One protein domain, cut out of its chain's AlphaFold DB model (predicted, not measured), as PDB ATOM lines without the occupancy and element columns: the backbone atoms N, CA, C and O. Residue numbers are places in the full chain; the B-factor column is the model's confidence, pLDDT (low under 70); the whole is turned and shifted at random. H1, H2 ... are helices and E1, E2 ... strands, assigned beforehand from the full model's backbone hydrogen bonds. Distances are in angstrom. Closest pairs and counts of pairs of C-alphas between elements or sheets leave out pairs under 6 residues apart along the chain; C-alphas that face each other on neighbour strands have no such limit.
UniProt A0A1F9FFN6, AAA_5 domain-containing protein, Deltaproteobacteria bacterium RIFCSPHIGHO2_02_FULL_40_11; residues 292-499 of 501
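What this domain is: This is residues 292 to 499 of the 501 residues of the protein "AAA_5 domain-containing protein" of Deltaproteobacteria bacterium RIFCSPHIGHO2_02_FULL_40_11 (UniProt A0A1F9FFN6). Two long helices, H2 and H6, run side by side in opposite directions and make the long axis, with the short H5 packed on both as the third helix of a small bundle. H3 crosses H5, and the short strand pair E1 E2 lies with H1 and H4 at the end where H2 begins. The hairpin E3 E4 packs beside H6 and H7, its loop of residues 413 to 423 reaching away from the body. The 208 printed residues hold seven named helices and four strands, in the order H1 E1 H2 H3 H4 E2 H5 E3 E4 H6 H7; E1 E2 is parallel, E3 E4 antiparallel, and the class is mostly helix. The whole is compact, with a radius of gyration of the C-alphas of 19.2 A and spans of 62 by 43 by 31 A.

How they stand to each other: E3, residues 408 to 412, and E4, residues 424 to 428, form an antiparallel hairpin, with N 410 and O 426 2.8 A apart, within hydrogen-bond range. The closest C-alphas of E4 and H6, residues 441 to 471, are Val 427 and Gln 458, 6.7 A apart. H5, residues 389 to 399, is the hub, touching four helices. H6 touches H5 with residues 454 to 465 alone, closest at C-alphas 465 and 389, 7.0 A, at a shallow tilt of 20 degrees, opposite ways. H2, residues 301 to 331, touches H6 at a shallow tilt of 29 degrees, closest at C-alphas 310 and 461, 6.6 A. H3, residues 348 to 368, touches H5 at a steep tilt of 65 degrees, closest at C-alphas 358 and 394, 5.4 A. H7, residues 491 to 497, only just touches H5, with 3 pairs of C-alphas within 8 A, closest at C-alphas 492 and 391, 6.5 A. E1, residues 297 to 299, and E2, residues 385 to 387, are parallel neighbours, with N 298 and O 385 2.9 A apart; with H2, H3 and H4, residues 374 to 382, between them they form a strand-helix-strand unit, two parallel strands joined through helices. H4 touches no helix. H1, residues 292 to 296, touches H3, closest at C-alphas 293 and 363, 5.8 A. Each O i to N i+4 pair is within hydrogen-bond range in H1, H2 and H7, against 15 of 17 in H3, 4 of 5 in H4, 25 of 27 in H6 and 1 of 7 in H5, where 7 of 8 O i to N i+3 pairs are.

Where its parts are: H1 begins at C-alpha 292, (169.742, -11.494, 180.834). H2 measures 45.5 A and ends at C-alpha 331, (193.833, 4.632, 224.907); H6 measures 45.4 A, with a kink of 33 degrees near residue 465, and H3 31.0 A. H7 ends at C-alpha 497, (157.478, 7.405, 190.413).

The domain as a whole: The C-alphas farthest apart, Gln 331 and Glu 481, are 62.8 A apart. The printed part has no cut. The links H2 to H3, E3 to E4, E4 to H6 and H6 to H7 are long. Mean pLDDT of the printed part is 83.1; residues 412 to 424, 431 to 433, 473 to 489 and 497 to 499 are under 70.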
ATOM      1  N   LEU A 292     170.724 -12.480 181.270       93.50
ATOM      2  CA  LEU A 292     169.742 -11.494 180.834       93.50
ATOM      3  C   LEU A 292     169.986 -10.135 181.495       93.50
ATOM      4  O   LEU A 292     170.095  -9.138 180.788       93.50
ATOM      5  N   LEU A 293     170.141 -10.085 182.822       93.75
ATOM      6  CA  LEU A 293     170.367  -8.826 183.539       93.75
ATOM      7  C   LEU A 293     171.683  -8.151 183.129       93.75
ATOM      8  O   LEU A 293     171.685  -6.953 182.866       93.75
ATOM      9  N   SER A 294     172.776  -8.911 182.993       90.56
ATOM     10  CA  SER A 294     174.078  -8.379 182.559       90.56
ATOM     11  C   SER A 294     174.076  -7.817 181.136       90.56
ATOM     12  O   SER A 294     174.957  -7.038 180.784       90.56
ATOM     13  N   VAL A 295     173.126  -8.232 180.298       89.88
ATOM     14  CA  VAL A 295     172.989  -7.734 178.926       89.88
ATOM     15  C   VAL A 295     172.003  -6.571 178.847       89.88
ATOM     16  O   VAL A 295     172.247  -5.628 178.093       89.88
ATOM     17  N   LEU A 296     170.895  -6.650 179.590       89.94
ATOM     18  CA  LEU A 296     169.810  -5.668 179.560       89.94
ATOM     19  C   LEU A 296     170.179  -4.359 180.245       89.94
ATOM     20  O   LEU A 296     169.686  -3.317 179.833       89.94
ATOM     21  N   PHE A 297     171.023  -4.405 181.270       91.75
ATOM     22  CA  PHE A 297     171.456  -3.219 181.992       91.75
ATOM     23  C   PHE A 297     172.889  -2.868 181.617       91.75
ATOM     24  O   PHE A 297     173.729  -3.747 181.435       91.75
ATOM     25  N   GLU A 298     173.187  -1.576 181.521       91.19
ATOM     26  CA  GLU A 298     174.550  -1.096 181.313       91.19
ATOM     27  C   GLU A 298     174.822   0.190 182.100       91.19
ATOM     28  O   GLU A 298     173.960   1.065 182.173       91.19
ATOM     29  N   PRO A 299     176.007   0.346 182.709       93.00
ATOM     30  CA  PRO A 299     176.347   1.575 183.407       93.00
ATOM     31  C   PRO A 299     176.659   2.693 182.404       93.00
ATOM     32  O   PRO A 299     177.351   2.478 181.411       93.00
ATOM     33  N   SER A 300     176.190   3.913 182.673       92.56
ATOM     34  CA  SER A 300     176.636   5.096 181.925       92.56
ATOM     35  C   SER A 300     178.093   5.456 182.234       92.56
ATOM     36  O   SER A 300     178.600   5.199 183.329       92.56
ATOM     37  N   ASP A 301     178.753   6.153 181.306       92.12
ATOM     38  CA  ASP A 301     180.103   6.689 181.530       92.12
ATOM     39  C   ASP A 301     180.160   7.610 182.757       92.12
ATOM     40  O   ASP A 301     181.112   7.561 183.540       92.12
ATOM     41  N   LEU A 302     179.107   8.413 182.963       92.94
ATOM     42  CA  LEU A 302     178.979   9.287 184.126       92.94
ATOM     43  C   LEU A 302     178.883   8.474 185.424       92.94
ATOM     44  O   LEU A 302     179.594   8.778 186.380       92.94
ATOM     45  N   MET A 303     178.063   7.417 185.455       95.00
ATOM     46  CA  MET A 303     177.986   6.507 186.603       95.00
ATOM     47  C   MET A 303     179.357   5.897 186.909       95.00
ATOM     48  O   MET A 303     179.779   5.903 188.063       95.00
ATOM     49  N   MET A 304     180.090   5.431 185.896       96.88
ATOM     50  CA  MET A 304     181.420   4.845 186.095       96.88
ATOM     51  C   MET A 304     182.459   5.866 186.572       96.88
ATOM     52  O   MET A 304     183.328   5.523 187.376       96.88
ATOM     53  N   ALA A 305     182.379   7.122 186.127       95.88
ATOM     54  CA  ALA A 305     183.235   8.197 186.623       95.88
ATOM     55  C   ALA A 305     182.957   8.508 188.104       95.88
ATOM     56  O   ALA A 305     183.891   8.565 188.908       95.88
ATOM     57  N   VAL A 306     181.680   8.633 188.480       97.19
ATOM     58  CA  VAL A 306     181.260   8.863 189.871       97.19
ATOM     59  C   VAL A 306     181.625   7.673 190.756       97.19
ATOM     60  O   VAL A 306     182.130   7.867 191.858       97.19
ATOM     61  N   TYR A 307     181.459   6.446 190.258       97.81
ATOM     62  CA  TYR A 307     181.835   5.223 190.961       97.81
ATOM     63  C   TYR A 307     183.313   5.210 191.366       97.81
ATOM     64  O   TYR A 307     183.628   4.906 192.515       97.81
ATOM     65  N   ARG A 308     184.227   5.571 190.453       97.19
ATOM     66  CA  ARG A 308     185.667   5.632 190.763       97.19
ATOM     67  C   ARG A 308     185.937   6.595 191.922       97.19
ATOM     68  O   ARG A 308     186.616   6.227 192.874       97.19
ATOM     69  N   SER A 309     185.324   7.780 191.882       97.69
ATOM     70  CA  SER A 309     185.433   8.772 192.960       97.69
ATOM     71  C   SER A 309     184.837   8.266 194.280       97.69
ATOM     72  O   SER A 309     185.455   8.421 195.335       97.69
ATOM     73  N   LEU A 310     183.680   7.597 194.229       97.94
ATOM     74  CA  LEU A 310     183.037   6.980 195.391       97.94
ATOM     75  C   LEU A 310     183.946   5.926 196.030       97.94
ATOM     76  O   LEU A 310     184.189   5.981 197.232       97.94
ATOM     77  N   ALA A 311     184.491   5.000 195.238       97.19
ATOM     78  CA  ALA A 311     185.363   3.935 195.723       97.19
ATOM     79  C   ALA A 311     186.686   4.461 196.311       97.19
ATOM     80  O   ALA A 311     187.205   3.881 197.270       97.19
ATOM     81  N   ASP A 312     187.243   5.546 195.768       96.81
ATOM     82  CA  ASP A 312     188.462   6.170 196.290       96.81
ATOM     83  C   ASP A 312     188.211   6.961 197.578       96.81
ATOM     84  O   ASP A 312     188.945   6.787 198.555       96.81
ATOM     85  N   GLN A 313     187.141   7.760 197.634       97.81
ATOM     86  CA  GLN A 313     186.773   8.495 198.850       97.81
ATOM     87  C   GLN A 313     186.359   7.549 199.982       97.81
ATOM     88  O   GLN A 313     186.786   7.736 201.122       97.81
ATOM     89  N   MET A 314     185.594   6.496 199.677       97.62
ATOM     90  CA  MET A 314     185.217   5.479 200.660       97.62
ATOM     91  C   MET A 314     186.430   4.729 201.202       97.62
ATOM     92  O   MET A 314     186.517   4.514 202.411       97.62
ATOM     93  N   ARG A 315     187.398   4.384 200.343       96.75
ATOM     94  CA  ARG A 315     188.661   3.773 200.771       96.75
ATOM     95  C   ARG A 315     189.396   4.675 201.762       96.75
ATOM     96  O   ARG A 315     189.735   4.216 202.849       96.75
ATOM     97  N   GLY A 316     189.607   5.945 201.412       97.12
ATOM     98  CA  GLY A 316     190.285   6.916 202.280       97.12
ATOM     99  C   GLY A 316     189.592   7.077 203.634       97.12
ATOM    100  O   GLY A 316     190.206   6.854 204.676       97.12
ATOM    101  N   ALA A 317     188.287   7.354 203.619       97.12
ATOM    102  CA  ALA A 317     187.505   7.561 204.836       97.12
ATOM    103  C   ALA A 317     187.408   6.300 205.715       97.12
ATOM    104  O   ALA A 317     187.334   6.396 206.940       97.12
ATOM    105  N   THR A 318     187.419   5.107 205.114       96.25
ATOM    106  CA  THR A 318     187.430   3.842 205.861       96.25
ATOM    107  C   THR A 318     188.776   3.617 206.547       96.25
ATOM    108  O   THR A 318     188.794   3.250 207.719       96.25
ATOM    109  N   PHE A 319     189.900   3.897 205.877       95.50
ATOM    110  CA  PHE A 319     191.224   3.811 206.506       95.50
ATOM    111  C   PHE A 319     191.385   4.779 207.680       95.50
ATOM    112  O   PHE A 319     191.962   4.410 208.703       95.50
ATOM    113  N   GLU A 320     190.868   6.000 207.553       96.62
ATOM    114  CA  GLU A 320     190.854   6.972 208.648       96.62
ATOM    115  C   GLU A 320     190.034   6.466 209.841       96.62
ATOM    116  O   GLU A 320     190.502   6.541 210.976       96.62
ATOM    117  N   ALA A 321     188.855   5.888 209.590       95.94
ATOM    118  CA  ALA A 321     188.003   5.328 210.638       95.94
ATOM    119  C   ALA A 321     188.662   4.148 211.374       95.94
ATOM    120  O   ALA A 321     188.601   4.086 212.601       95.94
ATOM    121  N   VAL A 322     189.330   3.244 210.646       95.06
ATOM    122  CA  VAL A 322     190.087   2.131 211.249       95.06
ATOM    123  C   VAL A 322     191.200   2.668 212.149       95.06
ATOM    124  O   VAL A 322     191.255   2.304 213.319       95.06
ATOM    125  N   ARG A 323     192.024   3.606 211.660       95.94
ATOM    126  CA  ARG A 323     193.108   4.203 212.461       95.94
ATOM    127  C   ARG A 323     192.605   4.940 213.699       95.94
ATOM    128  O   ARG A 323     193.232   4.868 214.751       95.94
ATOM    129  N   ALA A 324     191.493   5.662 213.581       95.75
ATOM    130  CA  ALA A 324     190.878   6.331 214.723       95.75
ATOM    131  C   ALA A 324     190.425   5.308 215.776       95.75
ATOM    132  O   ALA A 324     190.690   5.490 216.962       95.75
ATOM    133  N   SER A 325     189.813   4.201 215.347       95.12
ATOM    134  CA  SER A 325     189.411   3.120 216.248       95.12
ATOM    135  C   SER A 325     190.606   2.422 216.907       95.12
ATOM    136  O   SER A 325     190.560   2.174 218.107       95.12
ATOM    137  N   GLU A 326     191.703   2.182 216.179       94.81
ATOM    138  CA  GLU A 326     192.953   1.647 216.748       94.81
ATOM    139  C   GLU A 326     193.496   2.542 217.873       94.81
ATOM    140  O   GLU A 326     193.891   2.049 218.930       94.81
ATOM    141  N   GLN A 327     193.488   3.863 217.670       95.69
ATOM    142  CA  GLN A 327     193.937   4.826 218.680       95.69
ATOM    143  C   GLN A 327     193.030   4.837 219.911       95.69
ATOM    144  O   GLN A 327     193.537   4.850 221.033       95.69
ATOM    145  N   LEU A 328     191.710   4.820 219.715       94.25
ATOM    146  CA  LEU A 328     190.745   4.793 220.814       94.25
ATOM    147  C   LEU A 328     190.855   3.492 221.622       94.25
ATOM    148  O   LEU A 328     190.933   3.548 222.848       94.25
ATOM    149  N   HIS A 329     190.973   2.345 220.948       93.50
ATOM    150  CA  HIS A 329     191.203   1.048 221.584       93.50
ATOM    151  C   HIS A 329     192.502   1.031 222.403       93.50
ATOM    152  O   HIS A 329     192.520   0.543 223.531       93.50
ATOM    153  N   ALA A 330     193.586   1.615 221.879       94.56
ATOM    154  CA  ALA A 330     194.857   1.706 222.595       94.56
ATOM    155  C   ALA A 330     194.798   2.623 223.833       94.56
ATOM    156  O   ALA A 330     195.509   2.379 224.808       94.56
ATOM    157  N   GLN A 331     193.980   3.679 223.801       95.62
ATOM    158  CA  GLN A 331     193.833   4.632 224.907       95.62
ATOM    159  C   GLN A 331     192.884   4.130 226.002       95.62
ATOM    160  O   GLN A 331     193.154   4.342 227.184       95.62
ATOM    161  N   ALA A 332     191.784   3.477 225.619       93.75
ATOM    162  CA  ALA A 332     190.715   3.060 226.524       93.75
ATOM    163  C   ALA A 332     190.172   1.660 226.159       93.75
ATOM    164  O   ALA A 332     189.013   1.528 225.762       93.75
ATOM    165  N   PRO A 333     190.965   0.584 226.334       89.69
ATOM    166  CA  PRO A 333     190.588  -0.769 225.901       89.69
ATOM    167  C   PRO A 333     189.368  -1.349 226.636       89.69
ATOM    168  O   PRO A 333     188.769  -2.317 226.175       89.69
ATOM    169  N   MET A 334     188.998  -0.779 227.788       89.38
ATOM    170  CA  MET A 334     187.783  -1.163 228.516       89.38
ATOM    171  C   MET A 334     186.517  -0.551 227.902       89.38
ATOM    172  O   MET A 334     185.481  -1.209 227.901       89.38
ATOM    173  N   ASP A 335     186.607   0.674 227.374       89.12
ATOM    174  CA  ASP A 335     185.479   1.402 226.773       89.12
ATOM    175  C   ASP A 335     185.318   1.093 225.274       89.12
ATOM    176  O   ASP A 335     184.219   1.196 224.718       89.12
ATOM    177  N   GLU A 336     186.421   0.703 224.633       90.81
ATOM    178  CA  GLU A 336     186.526   0.275 223.241       90.81
ATOM    179  C   GLU A 336     187.083  -1.153 223.220       90.81
ATOM    180  O   GLU A 336     188.295  -1.341 223.177       90.81
ATOM    181  N   PRO A 337     186.232  -2.188 223.295       89.12
ATOM    182  CA  PRO A 337     186.669  -3.562 223.536       89.12
ATOM    183  C   PRO A 337     187.343  -4.236 222.330       89.12
ATOM    184  O   PRO A 337     187.936  -5.302 222.486       89.12
ATOM    185  N   PHE A 338     187.241  -3.653 221.134       91.19
ATOM    186  CA  PHE A 338     187.871  -4.148 219.911       91.19
ATOM    187  C   PHE A 338     188.116  -3.011 218.917       91.19
ATOM    188  O   PHE A 338     187.470  -1.965 218.968       91.19
ATOM    189  N   VAL A 339     189.015  -3.253 217.965       91.69
ATOM    190  CA  VAL A 339     189.244  -2.360 216.826       91.69
ATOM    191  C   VAL A 339     188.156  -2.569 215.772       91.69
ATOM    192  O   VAL A 339     187.790  -3.700 215.449       91.69
ATOM    193  N   TYR A 340     187.644  -1.478 215.209       92.62
ATOM    194  CA  TYR A 340     186.720  -1.497 214.080       92.62
ATOM    195  C   TYR A 340     187.314  -2.262 212.890       92.62
ATOM    196  O   TYR A 340     188.364  -1.899 212.359       92.62
ATOM    197  N   TYR A 341     186.591  -3.287 212.436       92.75
ATOM    198  CA  TYR A 341     186.905  -4.024 211.218       92.75
ATOM    199  C   TYR A 341     185.881  -3.674 210.125       92.75
ATOM    200  O   TYR A 341     184.684  -3.886 210.345       92.75
ATOM    201  N   PRO A 342     186.305  -3.149 208.960       93.69
ATOM    202  CA  PRO A 342     185.386  -2.658 207.942       93.69
ATOM    203  C   PRO A 342     184.705  -3.776 207.147       93.69
ATOM    204  O   PRO A 342     185.242  -4.874 206.962       93.69
ATOM    205  N   SER A 343     183.533  -3.466 206.592       93.12
ATOM    206  CA  SER A 343     182.804  -4.386 205.717       93.12
ATOM    207  C   SER A 343     183.496  -4.563 204.368       93.12
ATOM    208  O   SER A 343     183.543  -5.676 203.845       93.12
ATOM    209  N   ALA A 344     184.099  -3.499 203.839       93.12
ATOM    210  CA  ALA A 344     184.837  -3.515 202.581       93.12
ATOM    211  C   ALA A 344     186.306  -3.127 202.780       93.12
ATOM    212  O   ALA A 344     186.624  -2.150 203.456       93.12
ATOM    213  N   ASP A 345     187.204  -3.863 202.122       88.06
ATOM    214  CA  ASP A 345     188.643  -3.569 202.095       88.06
ATOM    215  C   ASP A 345     189.051  -2.647 200.935       88.06
ATOM    216  O   ASP A 345     190.179  -2.155 200.885       88.06
ATOM    217  N   PHE A 346     188.131  -2.418 199.992       92.00
ATOM    218  CA  PHE A 346     188.352  -1.672 198.753       92.00
ATOM    219  C   PHE A 346     189.574  -2.163 197.960       92.00
ATOM    220  O   PHE A 346     190.239  -1.362 197.298       92.00
ATOM    221  N   SER A 347     189.866  -3.467 198.009       90.31
ATOM    222  CA  SER A 347     190.859  -4.094 197.134       90.31
ATOM    223  C   SER A 347     190.480  -3.913 195.661       90.31
ATOM    224  O   SER A 347     189.302  -3.811 195.319       90.31
ATOM    225  N   GLU A 348     191.467  -3.909 194.760       89.81
ATOM    226  CA  GLU A 348     191.202  -3.779 193.315       89.81
ATOM    227  C   GLU A 348     190.265  -4.877 192.796       89.81
ATOM    228  O   GLU A 348     189.409  -4.620 191.954       89.81
ATOM    229  N   ARG A 349     190.339  -6.081 193.379       88.88
ATOM    230  CA  ARG A 349     189.393  -7.163 193.094       88.88
ATOM    231  C   ARG A 349     187.962  -6.773 193.464       88.88
ATOM    232  O   ARG A 349     187.079  -6.874 192.620       88.88
ATOM    233  N   LEU A 350     187.725  -6.321 194.698       92.19
ATOM    234  CA  LEU A 350     186.388  -5.911 195.134       92.19
ATOM    235  C   LEU A 350     185.867  -4.740 194.287       92.19
ATOM    236  O   LEU A 350     184.717  -4.742 193.857       92.19
ATOM    237  N   ARG A 351     186.742  -3.775 193.976       94.56
ATOM    238  CA  ARG A 351     186.433  -2.619 193.123       94.56
ATOM    239  C   ARG A 351     185.988  -3.014 191.715       94.56
ATOM    240  O   ARG A 351     185.177  -2.311 191.121       94.56
ATOM    241  N   GLN A 352     186.479  -4.115 191.165       92.81
ATOM    242  CA  GLN A 352     186.013  -4.597 189.863       92.81
ATOM    243  C   GLN A 352     184.619  -5.233 189.942       92.81
ATOM    244  O   GLN A 352     183.880  -5.176 188.969       92.81
ATOM    245  N   GLN A 353     184.235  -5.782 191.098       94.31
ATOM    246  CA  GLN A 353     182.953  -6.472 191.283       94.31
ATOM    247  C   GLN A 353     181.789  -5.537 191.637       94.31
ATOM    248  O   GLN A 353     180.639  -5.861 191.352       94.31
ATOM    249  N   ILE A 354     182.051  -4.395 192.285       96.19
ATOM    250  CA  ILE A 354     180.986  -3.498 192.769       96.19
ATOM    251  C   ILE A 354     180.051  -3.011 191.645       96.19
ATOM    252  O   ILE A 354     178.840  -3.084 191.854       96.19
ATOM    253  N   PRO A 355     180.531  -2.550 190.469       96.19
ATOM    254  CA  PRO A 355     179.640  -2.127 189.387       96.19
ATOM    255  C   PRO A 355     178.680  -3.234 188.939       96.19
ATOM    256  O   PRO A 355     177.492  -2.971 188.769       96.19
ATOM    257  N   ASP A 356     179.165  -4.475 188.839       95.50
ATOM    258  CA  ASP A 356     178.343  -5.631 188.468       95.50
ATOM    259  C   ASP A 356     177.291  -5.943 189.540       95.50
ATOM    260  O   ASP A 356     176.144  -6.248 189.221       95.50
ATOM    261  N   ILE A 357     177.649  -5.830 190.824       96.81
ATOM    262  CA  ILE A 357     176.712  -6.014 191.943       96.81
ATOM    263  C   ILE A 357     175.624  -4.935 191.924       96.81
ATOM    264  O   ILE A 357     174.448  -5.252 192.092       96.81
ATOM    265  N   VAL A 358     175.998  -3.673 191.687       97.31
ATOM    266  CA  VAL A 358     175.047  -2.559 191.547       97.31
ATOM    267  C   VAL A 358     174.103  -2.803 190.373       97.31
ATOM    268  O   VAL A 358     172.895  -2.642 190.524       97.31
ATOM    269  N   LEU A 359     174.640  -3.237 189.232       96.56
ATOM    270  CA  LEU A 359     173.877  -3.532 188.024       96.56
ATOM    271  C   LEU A 359     172.877  -4.670 188.243       96.56
ATOM    272  O   LEU A 359     171.698  -4.522 187.932       96.56
ATOM    273  N   LEU A 360     173.323  -5.791 188.814       97.31
ATOM    274  CA  LEU A 360     172.456  -6.937 189.102       97.31
ATOM    275  C   LEU A 360     171.391  -6.595 190.148       97.31
ATOM    276  O   LEU A 360     170.254  -7.042 190.030       97.31
ATOM    277  N   SER A 361     171.743  -5.780 191.144       97.19
ATOM    278  CA  SER A 361     170.808  -5.278 192.151       97.19
ATOM    279  C   SER A 361     169.751  -4.346 191.539       97.19
ATOM    280  O   SER A 361     168.566  -4.510 191.814       97.19
ATOM    281  N   ALA A 362     170.138  -3.447 190.627       95.75
ATOM    282  CA  ALA A 362     169.202  -2.601 189.883       95.75
ATOM    283  C   ALA A 362     168.269  -3.424 188.981       95.75
ATOM    284  O   ALA A 362     167.066  -3.169 188.923       95.75
ATOM    285  N   GLY A 363     168.805  -4.454 188.322       95.19
ATOM    286  CA  GLY A 363     168.011  -5.391 187.534       95.19
ATOM    287  C   GLY A 363     167.007  -6.180 188.373       95.19
ATOM    288  O   GLY A 363     165.867  -6.369 187.953       95.19
ATOM    289  N   LEU A 364     167.402  -6.596 189.578       96.12
ATOM    290  CA  LEU A 364     166.508  -7.250 190.527       96.12
ATOM    291  C   LEU A 364     165.374  -6.313 190.968       96.12
ATOM    292  O   LEU A 364     164.212  -6.703 190.872       96.12
ATOM    293  N   ASP A 365     165.687  -5.073 191.358       94.50
ATOM    294  CA  ASP A 365     164.677  -4.069 191.730       94.50
ATOM    295  C   ASP A 365     163.697  -3.797 190.589       94.50
ATOM    296  O   ASP A 365     162.489  -3.728 190.810       94.50
ATOM    297  N   PHE A 366     164.194  -3.700 189.352       93.50
ATOM    298  CA  PHE A 366     163.339  -3.540 188.183       93.50
ATOM    299  C   PHE A 366     162.315  -4.675 188.073       93.50
ATOM    300  O   PHE A 366     161.121  -4.397 187.968       93.50
ATOM    301  N   LEU A 367     162.751  -5.937 188.156       95.00
ATOM    302  CA  LEU A 367     161.854  -7.095 188.063       95.00
ATOM    303  C   LEU A 367     160.847  -7.165 189.223       95.00
ATOM    304  O   LEU A 367     159.705  -7.597 189.037       95.00
ATOM    305  N   LEU A 368     161.245  -6.727 190.414       93.44
ATOM    306  CA  LEU A 368     160.357  -6.667 191.573       93.44
ATOM    307  C   LEU A 368     159.368  -5.495 191.490       93.44
ATOM    308  O   LEU A 368     158.245  -5.616 191.979       93.44
ATOM    309  N   SER A 369     159.734  -4.404 190.818       90.44
ATOM    310  CA  SER A 369     158.899  -3.211 190.690       90.44
ATOM    311  C   SER A 369     157.662  -3.428 189.803       90.44
ATOM    312  O   SER A 369     157.686  -4.276 188.900       90.44
ATOM    313  N   PRO A 370     156.599  -2.616 189.965       87.38
ATOM    314  CA  PRO A 370     155.446  -2.614 189.061       87.38
ATOM    315  C   PRO A 370     155.798  -2.299 187.599       87.38
ATOM    316  O   PRO A 370     155.048  -2.688 186.705       87.38
ATOM    317  N   LEU A 371     156.940  -1.644 187.341       85.12
ATOM    318  CA  LEU A 371     157.391  -1.294 185.989       85.12
ATOM    319  C   LEU A 371     157.707  -2.511 185.125       85.12
ATOM    320  O   LEU A 371     157.577  -2.430 183.909       85.12
ATOM    321  N   ALA A 372     158.106  -3.638 185.715       88.31
ATOM    322  CA  ALA A 372     158.345  -4.870 184.967       88.31
ATOM    323  C   ALA A 372     157.030  -5.591 184.619       88.31
ATOM    324  O   ALA A 372     156.869  -6.784 184.884       88.31
ATOM    325  N   ASP A 373     156.055  -4.885 184.053       89.44
ATOM    326  CA  ASP A 373     154.862  -5.510 183.489       89.44
ATOM    327  C   ASP A 373     155.168  -6.167 182.131       89.44
ATOM    328  O   ASP A 373     156.230  -5.986 181.530       89.44
ATOM    329  N   ASP A 374     154.232  -6.972 181.636       89.94
ATOM    330  CA  ASP A 374     154.419  -7.697 180.379       89.94
ATOM    331  C   ASP A 374     154.637  -6.773 179.173       89.94
ATOM    332  O   ASP A 374     155.417  -7.114 178.284       89.94
ATOM    333  N   LYS A 375     154.006  -5.594 179.158       86.69
ATOM    334  CA  LYS A 375     154.112  -4.638 178.047       86.69
ATOM    335  C   LYS A 375     155.485  -3.977 178.019       86.69
ATOM    336  O   LYS A 375     156.044  -3.780 176.942       86.69
ATOM    337  N   VAL A 376     156.018  -3.610 179.182       83.19
ATOM    338  CA  VAL A 376     157.346  -3.010 179.321       83.19
ATOM    339  C   VAL A 376     158.415  -4.034 178.963       83.19
ATOM    340  O   VAL A 376     159.278  -3.729 178.142       83.19
ATOM    341  N   LEU A 377     158.321  -5.264 179.482       86.94
ATOM    342  CA  LEU A 377     159.273  -6.326 179.145       86.94
ATOM    343  C   LEU A 377     159.293  -6.634 177.642       86.94
ATOM    344  O   LEU A 377     160.363  -6.820 177.071       86.94
ATOM    345  N   GLU A 378     158.131  -6.635 176.983       85.44
ATOM    346  CA  GLU A 378     158.026  -6.829 175.531       85.44
ATOM    347  C   GLU A 378     158.670  -5.701 174.718       85.44
ATOM    348  O   GLU A 378     159.222  -5.957 173.648       85.44
ATOM    349  N   LYS A 379     158.653  -4.462 175.220       78.81
ATOM    350  CA  LYS A 379     159.323  -3.319 174.579       78.81
ATOM    351  C   LYS A 379     160.827  -3.294 174.828       78.81
ATOM    352  O   LYS A 379     161.586  -2.952 173.928       78.81
ATOM    353  N   MET A 380     161.267  -3.715 176.014       72.50
ATOM    354  CA  MET A 380     162.688  -3.846 176.359       72.50
ATOM    355  C   MET A 380     163.413  -4.909 175.530       72.50
ATOM    356  O   MET A 380     164.639  -4.980 175.536       72.50
ATOM    357  N   VAL A 381     162.677  -5.706 174.751       72.25
ATOM    358  CA  VAL A 381     163.256  -6.656 173.806       72.25
ATOM    359  C   VAL A 381     164.184  -5.983 172.806       72.25
ATOM    360  O   VAL A 381     164.983  -6.714 172.265       72.25
ATOM    361  N   SER A 382     164.137  -4.677 172.528       73.44
ATOM    362  CA  SER A 382     165.018  -4.055 171.520       73.44
ATOM    363  C   SER A 382     166.156  -3.196 172.071       73.44
ATOM    364  O   SER A 382     167.030  -2.815 171.296       73.44
ATOM    365  N   GLU A 383     166.168  -2.869 173.364       78.75
ATOM    366  CA  GLU A 383     167.025  -1.806 173.906       78.75
ATOM    367  C   GLU A 383     167.560  -2.142 175.297       78.75
ATOM    368  O   GLU A 383     166.953  -2.908 176.043       78.75
ATOM    369  N   LYS A 384     168.704  -1.550 175.646       85.19
ATOM    370  CA  LYS A 384     169.283  -1.658 176.984       85.19
ATOM    371  C   LYS A 384     168.831  -0.512 177.881       85.19
ATOM    372  O   LYS A 384     168.584   0.600 177.419       85.19
ATOM    373  N   ILE A 385     168.795  -0.780 179.179       87.12
ATOM    374  CA  ILE A 385     168.537   0.192 180.234       87.12
ATOM    375  C   ILE A 385     169.876   0.723 180.726       87.12
ATOM    376  O   ILE A 385     170.699  -0.018 181.268       87.12
ATOM    377  N   GLN A 386     170.082   2.024 180.562       88.12
ATOM    378  CA  GLN A 386     171.290   2.677 181.037       88.12
ATOM    379  C   GLN A 386     171.128   3.127 182.495       88.12
ATOM    380  O   GLN A 386     170.178   3.831 182.835       88.12
ATOM    381  N   LEU A 387     172.077   2.751 183.350       91.75
ATOM    382  CA  LEU A 387     172.124   3.138 184.755       91.75
ATOM    383  C   LEU A 387     172.886   4.456 184.934       91.75
ATOM    384  O   LEU A 387     173.999   4.648 184.431       91.75
ATOM    385  N   ASP A 388     172.278   5.376 185.675       91.19
ATOM    386  CA  ASP A 388     172.847   6.680 186.016       91.19
ATOM    387  C   ASP A 388     173.499   6.668 187.419       91.19
ATOM    388  O   ASP A 388     173.354   5.682 188.154       91.19
ATOM    389  N   PRO A 389     174.234   7.733 187.811       93.88
ATOM    390  CA  PRO A 389     174.923   7.799 189.098       93.88
ATOM    391  C   PRO A 389     174.058   7.546 190.333       93.88
ATOM    392  O   PRO A 389     174.600   7.057 191.322       93.88
ATOM    393  N   LEU A 390     172.750   7.836 190.310       92.88
ATOM    394  CA  LEU A 390     171.888   7.572 191.463       92.88
ATOM    395  C   LEU A 390     171.888   6.087 191.812       92.88
ATOM    396  O   LEU A 390     171.965   5.756 192.988       92.88
ATOM    397  N   SER A 391     171.938   5.204 190.810       94.44
ATOM    398  CA  SER A 391     171.963   3.744 190.984       94.44
ATOM    399  C   SER A 391     173.096   3.255 191.901       94.44
ATOM    400  O   SER A 391     172.997   2.166 192.467       94.44
ATOM    401  N   LEU A 392     174.159   4.055 192.080       96.62
ATOM    402  CA  LEU A 392     175.283   3.755 192.971       96.62
ATOM    403  C   LEU A 392     174.902   3.702 194.451       96.62
ATOM    404  O   LEU A 392     175.700   3.183 195.230       96.62
ATOM    405  N   TRP A 393     173.705   4.149 194.852       95.19
ATOM    406  CA  TRP A 393     173.222   3.938 196.220       95.19
ATOM    407  C   TRP A 393     173.275   2.452 196.606       95.19
ATOM    408  O   TRP A 393     173.646   2.133 197.731       95.19
ATOM    409  N   ARG A 394     173.054   1.537 195.642       96.44
ATOM    410  CA  ARG A 394     173.141   0.071 195.805       96.44
ATOM    411  C   ARG A 394     174.531  -0.444 196.171       96.44
ATOM    412  O   ARG A 394     174.650  -1.580 196.626       96.44
ATOM    413  N   ALA A 395     175.584   0.361 196.017       96.88
ATOM    414  CA  ALA A 395     176.927  -0.021 196.443       96.88
ATOM    415  C   ALA A 395     177.015  -0.240 197.966       96.88
ATOM    416  O   ALA A 395     177.927  -0.934 198.421       96.88
ATOM    417  N   TYR A 396     176.041   0.258 198.743       95.25
ATOM    418  CA  TYR A 396     175.918  -0.034 200.173       95.25
ATOM    419  C   TYR A 396     175.884  -1.542 200.479       95.25
ATOM    420  O   TYR A 396     176.416  -1.945 201.509       95.25
ATOM    421  N   LEU A 397     175.362  -2.376 199.559       95.69
ATOM    422  CA  LEU A 397     175.304  -3.844 199.679       95.69
ATOM    423  C   LEU A 397     176.660  -4.502 199.959       95.69
ATOM    424  O   LEU A 397     176.720  -5.621 200.468       95.69
ATOM    425  N   VAL A 398     177.737  -3.819 199.573       95.75
ATOM    426  CA  VAL A 398     179.116  -4.307 199.651       95.75
ATOM    427  C   VAL A 398     179.969  -3.379 200.503       95.75
ATOM    428  O   VAL A 398     180.809  -3.834 201.270       95.75
ATOM    429  N   MET A 399     179.772  -2.066 200.358       95.50
ATOM    430  CA  MET A 399     180.564  -1.051 201.052       95.50
ATOM    431  C   MET A 399     180.176  -0.877 202.523       95.50
ATOM    432  O   MET A 399     180.892  -0.188 203.247       95.50
ATOM    433  N   THR A 400     179.053  -1.457 202.952       94.50
ATOM    434  CA  THR A 400     178.542  -1.352 204.321       94.50
ATOM    435  C   THR A 400     178.050  -2.701 204.835       94.50
ATOM    436  O   THR A 400     177.752  -3.602 204.050       94.50
ATOM    437  N   THR A 401     177.931  -2.839 206.153       93.25
ATOM    438  CA  THR A 401     177.176  -3.940 206.755       93.25
ATOM    439  C   THR A 401     175.680  -3.667 206.636       93.25
ATOM    440  O   THR A 401     175.181  -2.620 207.055       93.25
ATOM    441  N   LEU A 402     174.953  -4.649 206.117       91.31
ATOM    442  CA  LEU A 402     173.500  -4.634 206.027       91.31
ATOM    443  C   LEU A 402     172.866  -4.872 207.390       91.31
ATOM    444  O   LEU A 402     173.278  -5.772 208.116       91.31
ATOM    445  N   SER A 403     171.830  -4.113 207.712       83.88
ATOM    446  CA  SER A 403     170.987  -4.330 208.888       83.88
ATOM    447  C   SER A 403     169.623  -4.901 208.500       83.88
ATOM    448  O   SER A 403     169.261  -4.948 207.324       83.88
ATOM    449  N   SER A 404     168.848  -5.330 209.497       78.00
ATOM    450  CA  SER A 404     167.403  -5.512 209.325       78.00
ATOM    451  C   SER A 404     166.749  -4.204 208.881       78.00
ATOM    452  O   SER A 404     167.181  -3.131 209.303       78.00
ATOM    453  N   GLY A 405     165.706  -4.319 208.069       78.50
ATOM    454  CA  GLY A 405     164.972  -3.206 207.488       78.50
ATOM    455  C   GLY A 405     164.844  -3.326 205.974       78.50
ATOM    456  O   GLY A 405     165.320  -4.282 205.347       78.50
ATOM    457  N   GLU A 406     164.187  -2.331 205.396       78.06
ATOM    458  CA  GLU A 406     164.154  -2.103 203.958       78.06
ATOM    459  C   GLU A 406     165.023  -0.891 203.646       78.06
ATOM    460  O   GLU A 406     164.849   0.172 204.239       78.06
ATOM    461  N   THR A 407     165.976  -1.055 202.731       83.25
ATOM    462  CA  THR A 407     166.791   0.062 202.255       83.25
ATOM    463  C   THR A 407     166.234   0.563 200.938       83.25
ATOM    464  O   THR A 407     166.049  -0.229 200.015       83.25
ATOM    465  N   HIS A 408     166.013   1.867 200.826       84.00
ATOM    466  CA  HIS A 408     165.525   2.474 199.595       84.00
ATOM    467  C   HIS A 408     166.097   3.880 199.390       84.00
ATOM    468  O   HIS A 408     166.485   4.577 200.332       84.00
ATOM    469  N   LEU A 409     166.149   4.299 198.127       85.44
ATOM    470  CA  LEU A 409     166.452   5.674 197.750       85.44
ATOM    471  C   LEU A 409     165.148   6.474 197.687       85.44
ATOM    472  O   LEU A 409     164.254   6.155 196.906       85.44
ATOM    473  N   SER A 410     165.067   7.545 198.466       81.31
ATOM    474  CA  SER A 410     163.960   8.496 198.444       81.31
ATOM    475  C   SER A 410     164.306   9.714 197.586       81.31
ATOM    476  O   SER A 410     165.340  10.356 197.779       81.31
ATOM    477  N   LEU A 411     163.413  10.046 196.646       78.12
ATOM    478  CA  LEU A 411     163.482  11.241 195.802       78.12
ATOM    479  C   LEU A 411     162.308  12.170 196.147       78.12
ATOM    480  O   LEU A 411     161.195  12.006 195.650       78.12
ATOM    481  N   GLY A 412     162.538  13.134 197.038       64.88
ATOM    482  CA  GLY A 412     161.513  14.059 197.522       64.88
ATOM    483  C   GLY A 412     161.336  15.309 196.643       64.88
ATOM    484  O   GLY A 412     162.259  15.720 195.927       64.88
ATOM    485  N   PRO A 413     160.165  15.978 196.706       54.94
ATOM    486  CA  PRO A 413     159.933  17.232 195.996       54.94
ATOM    487  C   PRO A 413     160.885  18.336 196.484       54.94
ATOM    488  O   PRO A 413     161.279  18.380 197.650       54.94
ATOM    489  N   SER A 414     161.249  19.255 195.585       47.41
ATOM    490  CA  SER A 414     162.122  20.392 195.902       47.41
ATOM    491  C   SER A 414     161.516  21.241 197.028       47.41
ATOM    492  O   SER A 414     160.402  21.759 196.894       47.41
ATOM    493  N   LEU A 415     162.229  21.373 198.153       37.34
ATOM    494  CA  LEU A 415     161.789  22.173 199.296       37.34
ATOM    495  C   LEU A 415     161.559  23.627 198.857       37.34
ATOM    496  O   LEU A 415     162.451  24.299 198.337       37.34
ATOM    497  N   LYS A 416     160.343  24.143 199.083       35.22
ATOM    498  CA  LYS A 416     160.021  25.556 198.854       35.22
ATOM    499  C   LYS A 416     160.882  26.424 199.775       35.22
ATOM    500  O   LYS A 416     160.579  26.564 200.952       35.22
ATOM    501  N   GLY A 417     161.908  27.057 199.207       44.09
ATOM    502  CA  GLY A 417     162.641  28.136 199.868       44.09
ATOM    503  C   GLY A 417     164.123  27.878 200.116       44.09
ATOM    504  O   GLY A 417     164.571  28.016 201.244       44.09
ATOM    505  N   LYS A 418     164.878  27.549 199.060       40.06
ATOM    506  CA  LYS A 418     166.245  28.009 198.710       40.06
ATOM    507  C   LYS A 418     166.789  26.977 197.718       40.06
ATOM    508  O   LYS A 418     166.871  25.812 198.066       40.06
ATOM    509  N   SER A 419     167.135  27.425 196.508       40.47
ATOM    510  CA  SER A 419     167.312  26.623 195.280       40.47
ATOM    511  C   SER A 419     165.980  26.161 194.654       40.47
ATOM    512  O   SER A 419     165.194  25.426 195.240       40.47
ATOM    513  N   LYS A 420     165.674  26.679 193.457       39.59
ATOM    514  CA  LYS A 420     164.518  26.272 192.648       39.59
ATOM    515  C   LYS A 420     164.858  24.945 191.960       39.59
ATOM    516  O   LYS A 420     165.747  24.935 191.122       39.59
ATOM    517  N   GLY A 421     164.103  23.882 192.236       48.69
ATOM    518  CA  GLY A 421     163.987  22.722 191.339       48.69
ATOM    519  C   GLY A 421     164.862  21.506 191.649       48.69
ATOM    520  O   GLY A 421     164.747  20.509 190.947       48.69
ATOM    521  N   VAL A 422     165.686  21.545 192.696       50.56
ATOM    522  CA  VAL A 422     166.533  20.408 193.087       50.56
ATOM    523  C   VAL A 422     165.723  19.433 193.960       50.56
ATOM    524  O   VAL A 422     165.252  19.866 195.019       50.56
ATOM    525  N   PRO A 423     165.504  18.165 193.546       62.59
ATOM    526  CA  PRO A 423     164.856  17.162 194.390       62.59
ATOM    527  C   PRO A 423     165.749  16.804 195.579       62.59
ATOM    528  O   PRO A 423     166.978  16.788 195.467       62.59
ATOM    529  N   THR A 424     165.126  16.532 196.723       69.94
ATOM    530  CA  THR A 424     165.837  16.035 197.906       69.94
ATOM    531  C   THR A 424     166.148  14.556 197.698       69.94
ATOM    532  O   THR A 424     165.268  13.793 197.315       69.94
ATOM    533  N   ILE A 425     167.411  14.168 197.880       81.00
ATOM    534  CA  ILE A 425     167.884  12.793 197.690       81.00
ATOM    535  C   ILE A 425     168.327  12.276 199.050       81.00
ATOM    536  O   ILE A 425     169.198  12.874 199.682       81.00
ATOM    537  N   GLU A 426     167.739  11.171 199.487       82.25
ATOM    538  CA  GLU A 426     168.068  10.524 200.752       82.25
ATOM    539  C   GLU A 426     168.133   9.009 200.562       82.25
ATOM    540  O   GLU A 426     167.374   8.444 199.779       82.25
ATOM    541  N   VAL A 427     169.063   8.355 201.256       83.19
ATOM    542  CA  VAL A 427     169.117   6.894 201.339       83.19
ATOM    543  C   VAL A 427     168.633   6.530 202.730       83.19
ATOM    544  O   VAL A 427     169.309   6.851 203.707       83.19
ATOM    545  N   ASP A 428     167.475   5.888 202.814       84.81
ATOM    546  CA  ASP A 428     166.992   5.317 204.063       84.81
ATOM    547  C   ASP A 428     167.485   3.874 204.138       84.81
ATOM    548  O   ASP A 428     167.139   3.052 203.293       84.81
ATOM    549  N   PHE A 429     168.324   3.564 205.128       81.75
ATOM    550  CA  PHE A 429     168.811   2.204 205.373       81.75
ATOM    551  C   PHE A 429     167.811   1.334 206.138       81.75
ATOM    552  O   PHE A 429     168.095   0.159 206.370       81.75
ATOM    553  N   GLY A 430     166.666   1.891 206.539       71.50
ATOM    554  CA  GLY A 430     165.666   1.208 207.346       71.50
ATOM    555  C   GLY A 430     166.209   0.833 208.722       71.50
ATOM    556  O   GLY A 430     165.824  -0.201 209.262       71.50
ATOM    557  N   GLN A 431     167.152   1.622 209.264       65.06
ATOM    558  CA  GLN A 431     167.867   1.284 210.496       65.06
ATOM    559  C   GLN A 431     166.888   1.091 211.661       65.06
ATOM    560  O   GLN A 431     166.357   2.045 212.223       65.06
ATOM    561  N   THR A 432     166.731  -0.159 212.087       63.00
ATOM    562  CA  THR A 432     166.070  -0.517 213.352       63.00
ATOM    563  C   THR A 432     167.057  -0.619 214.519       63.00
ATOM    564  O   THR A 432     166.664  -0.956 215.638       63.00
ATOM    565  N   LEU A 433     168.347  -0.370 214.267       69.06
ATOM    566  CA  LEU A 433     169.421  -0.601 215.227       69.06
ATOM    567  C   LEU A 433     169.540   0.554 216.227       69.06
ATOM    568  O   LEU A 433     169.998   1.645 215.890       69.06
ATOM    569  N   ASP A 434     169.164   0.288 217.475       70.62
ATOM    570  CA  ASP A 434     169.284   1.219 218.596       70.62
ATOM    571  C   ASP A 434     170.413   0.754 219.536       70.62
ATOM    572  O   ASP A 434     170.237  -0.257 220.227       70.62
ATOM    573  N   PRO A 435     171.564   1.462 219.589       75.94
ATOM    574  CA  PRO A 435     172.674   1.117 220.478       75.94
ATOM    575  C   PRO A 435     172.258   0.980 221.946       75.94
ATOM    576  O   PRO A 435     172.795   0.134 222.653       75.94
ATOM    577  N   SER A 436     171.253   1.741 222.399       76.19
ATOM    578  CA  SER A 436     170.796   1.712 223.797       76.19
ATOM    579  C   SER A 436     170.139   0.389 224.209       76.19
ATOM    580  O   SER A 436     169.946   0.131 225.397       76.19
ATOM    581  N   ARG A 437     169.792  -0.458 223.233       75.94
ATOM    582  CA  ARG A 437     169.195  -1.783 223.443       75.94
ATOM    583  C   ARG A 437     170.208  -2.921 223.354       75.94
ATOM    584  O   ARG A 437     169.806  -4.084 223.390       75.94
ATOM    585  N   ALA A 438     171.493  -2.606 223.204       81.88
ATOM    586  CA  ALA A 438     172.556  -3.596 223.223       81.88
ATOM    587  C   ALA A 438     172.597  -4.347 224.563       81.88
ATOM    588  O   ALA A 438     172.318  -3.788 225.624       81.88
ATOM    589  N   ARG A 439     172.950  -5.636 224.523       80.75
ATOM    590  CA  ARG A 439     173.072  -6.485 225.720       80.75
ATOM    591  C   ARG A 439     174.307  -6.143 226.542       80.75
ATOM    592  O   ARG A 439     174.309  -6.331 227.755       80.75
ATOM    593  N   ASP A 440     175.356  -5.696 225.866       85.94
ATOM    594  CA  ASP A 440     176.627  -5.313 226.453       85.94
ATOM    595  C   ASP A 440     177.307  -4.217 225.620       85.94
ATOM    596  O   ASP A 440     176.884  -3.876 224.512       85.94
ATOM    597  N   LEU A 441     178.398  -3.681 226.165       88.00
ATOM    598  CA  LEU A 441     179.189  -2.634 225.526       88.00
ATOM    599  C   LEU A 441     179.785  -3.076 224.176       88.00
ATOM    600  O   LEU A 441     179.970  -2.256 223.282       88.00
ATOM    601  N   ARG A 442     180.090  -4.369 223.995       87.25
ATOM    602  CA  ARG A 442     180.649  -4.883 222.734       87.25
ATOM    603  C   ARG A 442     179.624  -4.779 221.616       87.25
ATOM    604  O   ARG A 442     179.935  -4.289 220.533       87.25
ATOM    605  N   GLU A 443     178.401  -5.213 221.887       85.44
ATOM    606  CA  GLU A 443     177.288  -5.113 220.955       85.44
ATOM    607  C   GLU A 443     176.917  -3.651 220.675       85.44
ATOM    608  O   GLU A 443     176.691  -3.298 219.520       85.44
ATOM    609  N   GLU A 444     176.948  -2.778 221.685       89.19
ATOM    610  CA  GLU A 444     176.711  -1.337 221.517       89.19
ATOM    611  C   GLU A 444     177.719  -0.701 220.545       89.19
ATOM    612  O   GLU A 444     177.348   0.012 219.603       89.19
ATOM    613  N   ARG A 445     179.009  -1.004 220.732       89.88
ATOM    614  CA  ARG A 445     180.092  -0.525 219.862       89.88
ATOM    615  C   ARG A 445     179.991  -1.102 218.456       89.88
ATOM    616  O   ARG A 445     180.225  -0.388 217.482       89.88
ATOM    617  N   LEU A 446     179.583  -2.364 218.323       88.56
ATOM    618  CA  LEU A 446     179.347  -2.992 217.025       88.56
ATOM    619  C   LEU A 446     178.231  -2.282 216.249       88.56
ATOM    620  O   LEU A 446     178.442  -1.931 215.089       88.56
ATOM    621  N   ILE A 447     177.079  -2.023 216.883       87.81
ATOM    622  CA  ILE A 447     175.972  -1.269 216.262       87.81
ATOM    623  C   ILE A 447     176.451   0.107 215.823       87.81
ATOM    624  O   ILE A 447     176.200   0.525 214.693       87.81
ATOM    625  N   SER A 448     177.151   0.802 216.722       89.88
ATOM    626  CA  SER A 448     177.654   2.151 216.470       89.88
ATOM    627  C   SER A 448     178.582   2.180 215.254       89.88
ATOM    628  O   SER A 448     178.468   3.071 214.415       89.88
ATOM    629  N   ASN A 449     179.434   1.165 215.098       90.62
ATOM    630  CA  ASN A 449     180.311   1.023 213.939       90.62
ATOM    631  C   ASN A 449     179.548   0.745 212.636       90.62
ATOM    632  O   ASN A 449     179.855   1.366 211.618       90.62
ATOM    633  N   VAL A 450     178.542  -0.140 212.659       89.94
ATOM    634  CA  VAL A 450     177.679  -0.410 211.491       89.94
ATOM    635  C   VAL A 450     176.967   0.869 211.049       89.94
ATOM    636  O   VAL A 450     177.001   1.229 209.871       89.94
ATOM    637  N   ARG A 451     176.394   1.611 212.002       90.19
ATOM    638  CA  ARG A 451     175.737   2.894 211.737       90.19
ATOM    639  C   ARG A 451     176.711   3.929 211.175       90.19
ATOM    640  O   ARG A 451     176.415   4.549 210.157       90.19
ATOM    641  N   ALA A 452     177.889   4.072 211.778       92.62
ATOM    642  CA  ALA A 452     178.916   4.999 211.309       92.62
ATOM    643  C   ALA A 452     179.420   4.658 209.893       92.62
ATOM    644  O   ALA A 452     179.794   5.559 209.137       92.62
ATOM    645  N   GLU A 453     179.439   3.378 209.512       93.50
ATOM    646  CA  GLU A 453     179.779   2.940 208.155       93.50
ATOM    647  C   GLU A 453     178.713   3.337 207.129       93.50
ATOM    648  O   GLU A 453     179.059   3.904 206.088       93.50
ATOM    649  N   GLN A 454     177.433   3.139 207.449       92.38
ATOM    650  CA  GLN A 454     176.316   3.565 206.601       92.38
ATOM    651  C   GLN A 454     176.241   5.097 206.473       92.38
ATOM    652  O   GLN A 454     176.139   5.622 205.364       92.38
ATOM    653  N   GLU A 455     176.407   5.838 207.573       93.38
ATOM    654  CA  GLU A 455     176.446   7.310 207.569       93.38
ATOM    655  C   GLU A 455     177.629   7.856 206.753       93.38
ATOM    656  O   GLU A 455     177.509   8.865 206.050       93.38
ATOM    657  N   ARG A 456     178.792   7.195 206.823       95.69
ATOM    658  CA  ARG A 456     179.963   7.531 205.999       95.69
ATOM    659  C   ARG A 456     179.668   7.317 204.515       95.69
ATOM    660  O   ARG A 456     179.958   8.217 203.725       95.69
ATOM    661  N   PHE A 457     179.073   6.180 204.151       96.31
ATOM    662  CA  PHE A 457     178.656   5.904 202.777       96.31
ATOM    663  C   PHE A 457     177.667   6.955 202.267       96.31
ATOM    664  O   PHE A 457     177.929   7.588 201.246       96.31
ATOM    665  N   GLN A 458     176.587   7.210 203.009       94.31
ATOM    666  CA  GLN A 458     175.555   8.176 202.629       94.31
ATOM    667  C   GLN A 458     176.132   9.575 202.422       94.31
ATOM    668  O   GLN A 458     175.862  10.211 201.407       94.31
ATOM    669  N   ARG A 459     176.976  10.049 203.343       95.56
ATOM    670  CA  ARG A 459     177.608  11.371 203.244       95.56
ATOM    671  C   ARG A 459     178.440  11.523 201.971       95.56
ATOM    672  O   ARG A 459     178.337  12.545 201.297       95.56
ATOM    673  N   ILE A 460     179.273  10.529 201.655       97.25
ATOM    674  CA  ILE A 460     180.144  10.561 200.472       97.25
ATOM    675  C   ILE A 460     179.308  10.429 199.198       97.25
ATOM    676  O   ILE A 460     179.504  11.202 198.262       97.25
ATOM    677  N   PHE A 461     178.348   9.502 199.177       96.31
ATOM    678  CA  PHE A 461     177.427   9.319 198.061       96.31
ATOM    679  C   PHE A 461     176.659  10.609 197.752       96.31
ATOM    680  O   PHE A 461     176.759  11.122 196.641       96.31
ATOM    681  N   LEU A 462     175.967  11.194 198.734       93.25
ATOM    682  CA  LEU A 462     175.168  12.408 198.532       93.25
ATOM    683  C   LEU A 462     176.019  13.603 198.096       93.25
ATOM    684  O   LEU A 462     175.598  14.365 197.226       93.25
ATOM    685  N   LYS A 463     177.233  13.744 198.643       94.88
ATOM    686  CA  LYS A 463     178.190  14.759 198.189       94.88
ATOM    687  C   LYS A 463     178.486  14.593 196.696       94.88
ATOM    688  O   LYS A 463     178.326  15.545 195.940       94.88
ATOM    689  N   LEU A 464     178.859  13.392 196.264       94.88
ATOM    690  CA  LEU A 464     179.181  13.118 194.863       94.88
ATOM    691  C   LEU A 464     177.989  13.317 193.931       94.88
ATOM    692  O   LEU A 464     178.137  13.899 192.861       94.88
ATOM    693  N   ILE A 465     176.801  12.876 194.344       91.44
ATOM    694  CA  ILE A 465     175.577  13.089 193.571       91.44
ATOM    695  C   ILE A 465     175.287  14.580 193.409       91.44
ATOM    696  O   ILE A 465     174.940  15.001 192.309       91.44
ATOM    697  N   SER A 466     175.493  15.392 194.451       89.44
ATOM    698  CA  SER A 466     175.299  16.844 194.362       89.44
ATOM    699  C   SER A 466     176.247  17.525 193.364       89.44
ATOM    700  O   SER A 466     175.858  18.498 192.725       89.44
ATOM    701  N   GLU A 467     177.459  16.992 193.164       90.75
ATOM    702  CA  GLU A 467     178.451  17.528 192.216       90.75
ATOM    703  C   GLU A 467     178.075  17.263 190.748       90.75
ATOM    704  O   GLU A 467     178.448  18.031 189.859       90.75
ATOM    705  N   VAL A 468     177.335  16.183 190.479       88.75
ATOM    706  CA  VAL A 468     176.927  15.786 189.120       88.75
ATOM    707  C   VAL A 468     175.433  15.950 188.861       88.75
ATOM    708  O   VAL A 468     174.960  15.563 187.795       88.75
ATOM    709  N   GLN A 469     174.679  16.521 189.800       82.38
ATOM    710  CA  GLN A 469     173.217  16.542 189.755       82.38
ATOM    711  C   GLN A 469     172.657  17.183 188.479       82.38
ATOM    712  O   GLN A 469     171.723  16.642 187.894       82.38
ATOM    713  N   ASP A 470     173.272  18.268 188.000       80.06
ATOM    714  CA  ASP A 470     172.876  18.953 186.758       80.06
ATOM    715  C   ASP A 470     173.123  18.109 185.491       80.06
ATOM    716  O   ASP A 470     172.532  18.360 184.440       80.06
ATOM    717  N   GLN A 471     174.005  17.108 185.576       81.69
ATOM    718  CA  GLN A 471     174.312  16.170 184.490       81.69
ATOM    719  C   GLN A 471     173.398  14.937 184.521       81.69
ATOM    720  O   GLN A 471     173.237  14.260 183.502       81.69
ATOM    721  N   ILE A 472     172.784  14.641 185.672       77.31
ATOM    722  CA  ILE A 472     171.787  13.581 185.791       77.31
ATOM    723  C   ILE A 472     170.518  14.076 185.099       77.31
ATOM    724  O   ILE A 472     169.911  15.069 185.498       77.31
ATOM    725  N   LYS A 473     170.084  13.373 184.048       64.50
ATOM    726  CA  LYS A 473     168.811  13.661 183.372       64.50
ATOM    727  C   LYS A 473     167.637  13.273 184.279       64.50
ATOM    728  O   LYS A 473     167.001  12.237 184.102       64.50
ATOM    729  N   LEU A 474     167.324  14.125 185.249       57.34
ATOM    730  CA  LEU A 474     166.148  14.017 186.111       57.34
ATOM    731  C   LEU A 474     164.900  14.475 185.338       57.34
ATOM    732  O   LEU A 474     164.296  15.500 185.641       57.34
ATOM    733  N   ARG A 475     164.528  13.752 184.277       49.25
ATOM    734  CA  ARG A 475     163.288  14.015 183.535       49.25
ATOM    735  C   ARG A 475     162.116  13.288 184.186       49.25
ATOM    736  O   ARG A 475     161.679  12.257 183.701       49.25
ATOM    737  N   VAL A 476     161.546  13.835 185.257       44.50
ATOM    738  CA  VAL A 476     160.215  13.383 185.701       44.50
ATOM    739  C   VAL A 476     159.166  14.017 184.783       44.50
ATOM    740  O   VAL A 476     158.535  15.015 185.110       44.50
ATOM    741  N   THR A 477     159.016  13.448 183.591       36.41
ATOM    742  CA  THR A 477     157.864  13.675 182.703       36.41
ATOM    743  C   THR A 477     157.160  12.355 182.412       36.41
ATOM    744  O   THR A 477     156.632  12.144 181.330       36.41
ATOM    745  N   ALA A 478     157.126  11.449 183.389       37.09
ATOM    746  CA  ALA A 478     156.163  10.360 183.381       37.09
ATOM    747  C   ALA A 478     154.832  10.906 183.917       37.09
ATOM    748  O   ALA A 478     154.521  10.819 185.103       37.09
ATOM    749  N   THR A 479     154.036  11.527 183.047       35.31
ATOM    750  CA  THR A 479     152.587  11.525 183.260       35.31
ATOM    751  C   THR A 479     152.134  10.058 183.290       35.31
ATOM    752  O   THR A 479     152.640   9.248 182.512       35.31
ATOM    753  N   ARG A 480     151.168   9.701 184.155       41.00
ATOM    754  CA  ARG A 480     150.560   8.345 184.234       41.00
ATOM    755  C   ARG A 480     150.102   7.795 182.865       41.00
ATOM    756  O   ARG A 480     149.878   6.600 182.724       41.00
ATOM    757  N   GLU A 481     149.973   8.659 181.860       37.59
ATOM    758  CA  GLU A 481     149.545   8.341 180.498       37.59
ATOM    759  C   GLU A 481     150.671   7.797 179.588       37.59
ATOM    760  O   GLU A 481     150.370   7.106 178.612       37.59
ATOM    761  N   HIS A 482     151.960   8.017 179.905       42.56
ATOM    762  CA  HIS A 482     153.093   7.577 179.070       42.56
ATOM    763  C   HIS A 482     154.267   6.957 179.868       42.56
ATOM    764  O   HIS A 482     155.367   7.504 179.871       42.56
ATOM    765  N   PRO A 483     154.102   5.758 180.462       47.66
ATOM    766  CA  PRO A 483     155.186   4.989 181.102       47.66
ATOM    767  C   PRO A 483     156.217   4.405 180.103       47.66
ATOM    768  O   PRO A 483     156.839   3.381 180.358       47.66
ATOM    769  N   GLN A 484     156.346   4.991 178.908       48.44
ATOM    770  CA  GLN A 484     156.891   4.321 177.720       48.44
ATOM    771  C   GLN A 484     158.219   4.898 177.216       48.44
ATOM    772  O   GLN A 484     158.802   4.302 176.313       48.44
ATOM    773  N   ASP A 485     158.695   6.009 177.784       50.28
ATOM    774  CA  ASP A 485     159.926   6.690 177.362       50.28
ATOM    775  C   ASP A 485     161.042   6.456 178.397       50.28
ATOM    776  O   ASP A 485     161.410   7.321 179.194       50.28
ATOM    777  N   ILE A 486     161.531   5.212 178.439       53.47
ATOM    778  CA  ILE A 486     162.659   4.802 179.297       53.47
ATOM    779  C   ILE A 486     163.948   5.513 178.842       53.47
ATOM    780  O   ILE A 486     164.870   5.731 179.630       53.47
ATOM    781  N   GLN A 487     164.004   5.939 177.575       51.19
ATOM    782  CA  GLN A 487     165.152   6.627 177.009       51.19
ATOM    783  C   GLN A 487     165.228   8.089 177.464       51.19
ATOM    784  O   GLN A 487     164.423   8.944 177.105       51.19
ATOM    785  N   GLY A 488     166.277   8.408 178.223       56.97
ATOM    786  CA  GLY A 488     166.607   9.787 178.591       56.97
ATOM    787  C   GLY A 488     166.024  10.271 179.918       56.97
ATOM    788  O   GLY A 488     166.153  11.462 180.213       56.97
ATOM    789  N   THR A 489     165.461   9.362 180.715       64.88
ATOM    790  CA  THR A 489     165.064   9.592 182.110       64.88
ATOM    791  C   THR A 489     165.948   8.764 183.039       64.88
ATOM    792  O   THR A 489     166.352   7.660 182.688       64.88
ATOM    793  N   SER A 490     166.266   9.299 184.218       77.81
ATOM    794  CA  SER A 490     166.959   8.548 185.267       77.81
ATOM    795  C   SER A 490     166.198   7.271 185.647       77.81
ATOM    796  O   SER A 490     164.987   7.308 185.872       77.81
ATOM    797  N   PHE A 491     166.918   6.153 185.762       83.31
ATOM    798  CA  PHE A 491     166.339   4.857 186.127       83.31
ATOM    799  C   PHE A 491     165.713   4.892 187.533       83.31
ATOM    800  O   PHE A 491     164.589   4.425 187.724       83.31
ATOM    801  N   GLU A 492     166.369   5.544 188.497       84.25
ATOM    802  CA  GLU A 492     165.828   5.701 189.857       84.25
ATOM    803  C   GLU A 492     164.581   6.592 189.898       84.25
ATOM    804  O   GLU A 492     163.642   6.340 190.658       84.25
ATOM    805  N   ALA A 493     164.537   7.629 189.059       75.56
ATOM    806  CA  ALA A 493     163.354   8.477 188.943       75.56
ATOM    807  C   ALA A 493     162.150   7.692 188.389       75.56
ATOM    808  O   ALA A 493     161.018   7.897 188.829       75.56
ATOM    809  N   LEU A 494     162.386   6.759 187.460       75.25
ATOM    810  CA  LEU A 494     161.340   5.869 186.955       75.25
ATOM    811  C   LEU A 494     160.831   4.936 188.059       75.25
ATOM    812  O   LEU A 494     159.623   4.903 188.290       75.25
ATOM    813  N   LEU A 495     161.727   4.250 188.779       79.06
ATOM    814  CA  LEU A 495     161.348   3.334 189.864       79.06
ATOM    815  C   LEU A 495     160.540   4.030 190.971       79.06
ATOM    816  O   LEU A 495     159.473   3.550 191.347       79.06
ATOM    817  N   SER A 496     161.007   5.187 191.443       71.44
ATOM    818  CA  SER A 496     160.358   5.946 192.528       71.44
ATOM    819  C   SER A 496     158.999   6.547 192.147       71.44
ATOM    820  O   SER A 496     158.118   6.685 192.991       71.44
ATOM    821  N   SER A 497     158.777   6.884 190.872       61.44
ATOM    822  CA  SER A 497     157.478   7.405 190.413       61.44
ATOM    823  C   SER A 497     156.348   6.366 190.430       61.44
ATOM    824  O   SER A 497     155.177   6.742 190.418       61.44
ATOM    825  N   HIS A 498     156.689   5.074 190.468       53.38
ATOM    826  CA  HIS A 498     155.743   3.952 190.441       53.38
ATOM    827  C   HIS A 498     155.667   3.192 191.775       53.38
ATOM    828  O   HIS A 498     154.889   2.250 191.886       53.38
ATOM    829  N   SER A 499     156.445   3.593 192.788       47.03
ATOM    830  CA  SER A 499     156.393   3.024 194.143       47.03
ATOM    831  C   SER A 499     155.362   3.704 195.055       47.03
ATOM    832  O   SER A 499     155.258   3.352 196.224       47.03
TER     833      SER A 499